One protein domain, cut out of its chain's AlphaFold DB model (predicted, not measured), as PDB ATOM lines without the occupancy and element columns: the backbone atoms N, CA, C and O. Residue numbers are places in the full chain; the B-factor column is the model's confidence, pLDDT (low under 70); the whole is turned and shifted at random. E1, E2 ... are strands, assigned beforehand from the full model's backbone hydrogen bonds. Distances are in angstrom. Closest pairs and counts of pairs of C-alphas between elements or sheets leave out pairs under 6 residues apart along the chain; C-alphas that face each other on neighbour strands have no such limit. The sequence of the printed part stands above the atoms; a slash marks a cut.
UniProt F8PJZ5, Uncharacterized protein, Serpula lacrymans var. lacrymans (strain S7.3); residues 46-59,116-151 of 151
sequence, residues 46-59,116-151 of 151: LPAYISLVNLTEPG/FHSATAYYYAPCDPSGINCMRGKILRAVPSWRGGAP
ATOM      1  N   LEU A  46     320.664 227.122 205.265       60.84
ATOM      2  CA  LEU A  46     319.495 227.220 206.141       60.84
ATOM      3  C   LEU A  46     319.309 228.695 206.560       60.84
ATOM      4  O   LEU A  46     320.220 229.268 207.161       60.84
ATOM      5  N   PRO A  47     318.153 229.330 206.276       71.25
ATOM      6  CA  PRO A  47     317.938 230.753 206.562       71.25
ATOM      7  C   PRO A  47     317.946 231.061 208.071       71.25
ATOM      8  O   PRO A  47     318.075 232.219 208.478       71.25
ATOM      9  N   ALA A  48     317.816 230.023 208.900       76.94
ATOM     10  CA  ALA A  48     317.980 230.069 210.340       76.94
ATOM     11  C   ALA A  48     318.339 228.680 210.897       76.94
ATOM     12  O   ALA A  48     317.969 227.660 210.317       76.94
ATOM     13  N   TYR A  49     319.021 228.638 212.043       86.00
ATOM     14  CA  TYR A  49     319.255 227.404 212.802       86.00
ATOM     15  C   TYR A  49     319.355 227.678 214.307       86.00
ATOM     16  O   TYR A  49     319.571 228.812 214.737       86.00
ATOM     17  N   ILE A  50     319.214 226.631 215.121       85.69
ATOM     18  CA  ILE A  50     319.342 226.704 216.579       85.69
ATOM     19  C   ILE A  50     320.599 225.950 217.008       85.69
ATOM     20  O   ILE A  50     320.816 224.809 216.613       85.69
ATOM     21  N   SER A  51     321.414 226.583 217.845       87.69
ATOM     22  CA  SER A  51     322.529 225.955 218.548       87.69
ATOM     23  C   SER A  51     322.186 225.829 220.025       87.69
ATOM     24  O   SER A  51     321.888 226.826 220.688       87.69
ATOM     25  N   LEU A  52     322.212 224.610 220.552       84.75
ATOM     26  CA  LEU A  52     322.063 224.367 221.983       84.75
ATOM     27  C   LEU A  52     323.394 224.650 222.687       84.75
ATOM     28  O   LEU A  52     324.469 224.448 222.117       84.75
ATOM     29  N   VAL A  53     323.343 225.127 223.931       78.56
ATOM     30  CA  VAL A  53     324.566 225.267 224.731       78.56
ATOM     31  C   VAL A  53     325.170 223.883 224.962       78.56
ATOM     32  O   VAL A  53     324.456 222.918 225.197       78.56
ATOM     33  N   ASN A  54     326.499 223.785 224.923       66.81
ATOM     34  CA  ASN A  54     327.224 222.509 224.956       66.81
ATOM     35  C   ASN A  54     327.136 221.755 226.304       66.81
ATOM     36  O   ASN A  54     327.745 220.705 226.475       66.81
ATOM     37  N   LEU A  55     326.414 222.306 227.282       76.62
ATOM     38  CA  LEU A  55     326.251 221.755 228.620       76.62
ATOM     39  C   LEU A  55     324.780 221.418 228.830       76.62
ATOM     40  O   LEU A  55     323.945 222.310 228.972       76.62
ATOM     41  N   THR A  56     324.476 220.122 228.844       83.50
ATOM     42  CA  THR A  56     323.203 219.631 229.371       83.50
ATOM     43  C   THR A  56     323.109 219.991 230.846       83.50
ATOM     44  O   THR A  56     324.089 219.880 231.584       83.50
ATOM     45  N   GLU A  57     321.921 220.377 231.282       85.81
ATOM     46  CA  GLU A  57     321.678 220.723 232.672       85.81
ATOM     47  C   GLU A  57     321.628 219.451 233.527       85.81
ATOM     48  O   GLU A  57     320.789 218.572 233.287       85.81
ATOM     49  N   PRO A  58     322.545 219.296 234.499       83.88
ATOM     50  CA  PRO A  58     322.549 218.134 235.369       83.88
ATOM     51  C   PRO A  58     321.374 218.196 236.352       83.88
ATOM     52  O   PRO A  58     320.896 219.265 236.718       83.88
ATOM     53  N   GLY A  59     320.928 217.031 236.823       88.75
ATOM     54  CA  GLY A  59     319.862 216.929 237.829       88.75
ATOM     55  C   GLY A  59     318.453 216.761 237.263       88.75
ATOM     56  O   GLY A  59     317.528 216.540 238.039       88.75
ATOM     57  N   PHE A 116     318.189 221.739 228.401       91.19
ATOM     58  CA  PHE A 116     319.073 222.886 228.232       91.19
ATOM     59  C   PHE A 116     318.312 224.147 228.643       91.19
ATOM     60  O   PHE A 116     317.237 224.416 228.113       91.19
ATOM     61  N   HIS A 117     318.867 224.956 229.549       90.06
ATOM     62  CA  HIS A 117     318.222 226.211 229.965       90.06
ATOM     63  C   HIS A 117     318.403 227.356 228.962       90.06
ATOM     64  O   HIS A 117     317.895 228.462 229.168       90.06
ATOM     65  N   SER A 118     319.165 227.150 227.889       88.81
ATOM     66  CA  SER A 118     319.280 228.143 226.830       88.81
ATOM     67  C   SER A 118     319.662 227.539 225.490       88.81
ATOM     68  O   SER A 118     320.298 226.488 225.408       88.81
ATOM     69  N   ALA A 119     319.282 228.254 224.442       91.50
ATOM     70  CA  ALA A 119     319.631 227.972 223.064       91.50
ATOM     71  C   ALA A 119     319.935 229.292 222.349       91.50
ATOM     72  O   ALA A 119     319.430 230.343 222.738       91.50
ATOM     73  N   THR A 120     320.749 229.266 221.302       90.38
ATOM     74  CA  THR A 120     321.013 230.429 220.451       90.38
ATOM     75  C   THR A 120     320.387 230.198 219.086       90.38
ATOM     76  O   THR A 120     320.770 229.268 218.385       90.38
ATOM     77  N   ALA A 121     319.435 231.046 218.711       89.62
ATOM     78  CA  ALA A 121     318.844 231.063 217.382       89.62
ATOM     79  C   ALA A 121     319.643 232.004 216.477       89.62
ATOM     80  O   ALA A 121     319.781 233.194 216.777       89.62
ATOM     81  N   TYR A 122     320.157 231.475 215.376       88.06
ATOM     82  CA  TYR A 122     320.818 232.227 214.321       88.06
ATOM     83  C   TYR A 122     319.839 232.454 213.178       88.06
ATOM     84  O   TYR A 122     319.146 231.524 212.778       88.06
ATOM     85  N   TYR A 123     319.761 233.682 212.673       85.12
ATOM     86  CA  TYR A 123     318.843 234.063 211.603       85.12
ATOM     87  C   TYR A 123     319.410 235.214 210.772       85.12
ATOM     88  O   TYR A 123     320.190 236.033 211.268       85.12
ATOM     89  N   TYR A 124     318.981 235.310 209.518       82.69
ATOM     90  CA  TYR A 124     319.267 236.470 208.677       82.69
ATOM     91  C   TYR A 124     318.288 237.611 208.966       82.69
ATOM     92  O   TYR A 124     317.073 237.416 208.966       82.69
ATOM     93  N   ALA A 125     318.807 238.815 209.216       78.00
ATOM     94  CA  ALA A 125     317.976 240.003 209.402       78.00
ATOM     95  C   ALA A 125     317.768 240.707 208.042       78.00
ATOM     96  O   ALA A 125     318.725 241.276 207.518       78.00
ATOM     97  N   PRO A 126     316.550 240.713 207.463       68.06
ATOM     98  CA  PRO A 126     316.317 241.158 206.082       68.06
ATOM     99  C   PRO A 126     316.562 242.656 205.815       68.06
ATOM    100  O   PRO A 126     316.584 243.065 204.661       68.06
ATOM    101  N   CYS A 127     316.754 243.485 206.847       61.38
ATOM    102  CA  CYS A 127     316.940 244.939 206.713       61.38
ATOM    103  C   CYS A 127     318.295 245.444 207.228       61.38
ATOM    104  O   CYS A 127     318.440 246.639 207.473       61.38
ATOM    105  N   ASP A 128     319.269 244.561 207.432       66.62
ATOM    106  CA  ASP A 128     320.593 244.937 207.925       66.62
ATOM    107  C   ASP A 128     321.622 244.904 206.778       66.62
ATOM    108  O   ASP A 128     322.196 243.848 206.511       66.62
ATOM    109  N   PRO A 129     321.870 246.027 206.066       58.25
ATOM    110  CA  PRO A 129     322.839 246.096 204.963       58.25
ATOM    111  C   PRO A 129     324.311 246.016 205.420       58.25
ATOM    112  O   PRO A 129     325.227 246.290 204.642       58.25
ATOM    113  N   SER A 130     324.569 245.632 206.670       57.22
ATOM    114  CA  SER A 130     325.907 245.492 207.242       57.22
ATOM    115  C   SER A 130     326.619 244.237 206.706       57.22
ATOM    116  O   SER A 130     326.576 243.194 207.343       57.22
ATOM    117  N   GLY A 131     327.252 244.347 205.531       59.66
ATOM    118  CA  GLY A 131     328.406 243.578 205.014       59.66
ATOM    119  C   GLY A 131     328.547 242.054 205.254       59.66
ATOM    120  O   GLY A 131     328.530 241.571 206.378       59.66
ATOM    121  N   ILE A 132     328.859 241.329 204.167       55.59
ATOM    122  CA  ILE A 132     329.421 239.959 203.998       55.59
ATOM    123  C   ILE A 132     328.744 238.779 204.733       55.59
ATOM    124  O   ILE A 132     328.710 237.702 204.149       55.59
ATOM    125  N   ASN A 133     328.137 238.929 205.916       63.75
ATOM    126  CA  ASN A 133     327.640 237.779 206.683       63.75
ATOM    127  C   ASN A 133     326.162 237.819 207.092       63.75
ATOM    128  O   ASN A 133     325.656 236.740 207.367       63.75
ATOM    129  N   CYS A 134     325.478 238.977 207.148       73.62
ATOM    130  CA  CYS A 134     324.026 239.188 207.407       73.62
ATOM    131  C   CYS A 134     323.324 238.328 208.501       73.62
ATOM    132  O   CYS A 134     322.102 238.394 208.650       73.62
ATOM    133  N   MET A 135     324.067 237.542 209.283       82.81
ATOM    134  CA  MET A 135     323.577 236.536 210.219       82.81
ATOM    135  C   MET A 135     323.688 237.076 211.640       82.81
ATOM    136  O   MET A 135     324.747 237.522 212.089       82.81
ATOM    137  N   ARG A 136     322.577 237.041 212.367       83.00
ATOM    138  CA  ARG A 136     322.457 237.504 213.749       83.00
ATOM    139  C   ARG A 136     322.133 236.318 214.651       83.00
ATOM    140  O   ARG A 136     321.372 235.443 214.264       83.00
ATOM    141  N   GLY A 137     322.700 236.303 215.856       86.81
ATOM    142  CA  GLY A 137     322.400 235.315 216.893       86.81
ATOM    143  C   GLY A 137     321.615 235.945 218.043       86.81
ATOM    144  O   GLY A 137     321.987 237.014 218.530       86.81
ATOM    145  N   LYS A 138     320.546 235.289 218.496       89.00
ATOM    146  CA  LYS A 138     319.790 235.658 219.703       89.00
ATOM    147  C   LYS A 138     319.729 234.486 220.670       89.00
ATOM    148  O   LYS A 138     319.400 233.374 220.279       89.00
ATOM    149  N   ILE A 139     320.004 234.757 221.943       90.38
ATOM    150  CA  ILE A 139     319.908 233.759 223.010       90.38
ATOM    151  C   ILE A 139     318.457 233.688 223.494       90.38
ATOM    152  O   ILE A 139     317.900 234.682 223.959       90.38
ATOM    153  N   LEU A 140     317.884 232.495 223.427       89.06
ATOM    154  CA  LEU A 140     316.630 232.095 224.045       89.06
ATOM    155  C   LEU A 140     316.959 231.472 225.404       89.06
ATOM    156  O   LEU A 140     317.796 230.573 225.486       89.06
ATOM    157  N   ARG A 141     316.343 231.967 226.479       88.38
ATOM    158  CA  ARG A 141     316.569 231.475 227.847       88.38
ATOM    159  C   ARG A 141     315.281 230.861 228.381       88.38
ATOM    160  O   ARG A 141     314.251 231.523 228.378       88.38
ATOM    161  N   ALA A 142     315.384 229.634 228.870       85.94
ATOM    162  CA  ALA A 142     314.343 228.863 229.537       85.94
ATOM    163  C   ALA A 142     314.875 228.419 230.910       85.94
ATOM    164  O   ALA A 142     315.061 227.238 231.182       85.94
ATOM    165  N   VAL A 143     315.232 229.399 231.745       84.50
ATOM    166  CA  VAL A 143     315.703 229.151 233.113       84.50
ATOM    167  C   VAL A 143     314.496 229.010 234.050       84.50
ATOM    168  O   VAL A 143     313.579 229.821 233.925       84.50
ATOM    169  N   PRO A 144     314.491 228.056 235.003       78.88
ATOM    170  CA  PRO A 144     313.388 227.877 235.952       78.88
ATOM    171  C   PRO A 144     313.135 229.133 236.791       78.88
ATOM    172  O   PRO A 144     312.002 229.522 237.016       78.88
ATOM    173  N   SER A 145     314.206 229.825 237.188       79.00
ATOM    174  CA  SER A 145     314.132 231.074 237.946       79.00
ATOM    175  C   SER A 145     314.723 232.237 237.153       79.00
ATOM    176  O   SER A 145     315.900 232.210 236.770       79.00
ATOM    177  N   TRP A 146     313.961 233.314 236.976       72.69
ATOM    178  CA  TRP A 146     314.476 234.548 236.384       72.69
ATOM    179  C   TRP A 146     315.038 235.486 237.465       72.69
ATOM    180  O   TRP A 146     314.329 235.859 238.394       72.69
ATOM    181  N   ARG A 147     316.319 235.880 237.356       72.25
ATOM    182  CA  ARG A 147     317.024 236.796 238.292       72.25
ATOM    183  C   ARG A 147     316.902 236.429 239.785       72.25
ATOM    184  O   ARG A 147     316.858 237.315 240.631       72.25
ATOM    185  N   GLY A 148     316.867 235.135 240.106       65.75
ATOM    186  CA  GLY A 148     316.733 234.664 241.490       65.75
ATOM    187  C   GLY A 148     315.321 234.806 242.069       65.75
ATOM    188  O   GLY A 148     315.162 234.744 243.284       65.75
ATOM    189  N   GLY A 149     314.308 235.013 241.221       69.25
ATOM    190  CA  GLY A 149     312.907 234.854 241.605       69.25
ATOM    191  C   GLY A 149     312.568 233.402 241.952       69.25
ATOM    192  O   GLY A 149     313.355 232.493 241.687       69.25
ATOM    193  N   ALA A 150     311.396 233.195 242.556       58.66
ATOM    194  CA  ALA A 150     310.897 231.851 242.830       58.66
ATOM    195  C   ALA A 150     310.810 231.026 241.523       58.66
ATOM    196  O   ALA A 150     310.505 231.617 240.480       58.66
ATOM    197  N   PRO A 151     311.138 229.722 241.572       58.50
ATOM    198  CA  PRO A 151     310.980 228.809 240.442       58.50
ATOM    199  C   PRO A 151     309.509 228.551 240.098       58.50
ATOM    200  O   PRO A 151     308.648 228.725 240.993       58.50
TER     201      PRO A 151
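AT A GLANCE: This is residues 46 to 59 and 116 to 151 of the 151 residues of an uncharacterized protein of Serpula lacrymans var. lacrymans (strain S7.3) (UniProt F8PJZ5). Little of this domain is regular structure: a single three-stranded ribbon-like sheet, twisted along its length, with a loop at one end and loose tails at the other. No named helix covers either face, and residues 145 to 150 stick out. The printed part has 50 residues, 19 of them in E1, E2 and E3, which follow in that order along the chain and across the antiparallel sheet; the class is all strand. It is only just loose, close to extended, with a radius of gyration of the C-alphas of 14.6 A and spans of 42 by 21 by 13 A.

IN THESE COORDINATES: E2, residues 118 to 124, is 20.0 A long and begins at C-alpha 118 (319.280, 228.143, 226.830). E3, residues 135 to 141, is 19.6 A long and ends at C-alpha 141 (316.569, 231.475, 227.847). E1 is residues 48 to 52.

HOW THE PARTS SIT: E2 is the inner strand. E2 and E3 form an antiparallel hairpin at 156 degrees, with N 121 and O 138 2.8 A apart, within hydrogen-bond range. E1 is antiparallel to E2 at 161 degrees, with N 51 and O 120 2.8 A apart, also within range.

THE WHOLE: The C-alphas farthest apart, of Gly 59 and Pro 129, are 44.0 A apart. Residues 60 to 115 are not printed; C-alphas 59 and 116 are 11.3 A apart across the cut. The link from E2 to E3 is short. The pLDDT is under 70 at residues 46, 54, 126 to 133 and 148 to 151.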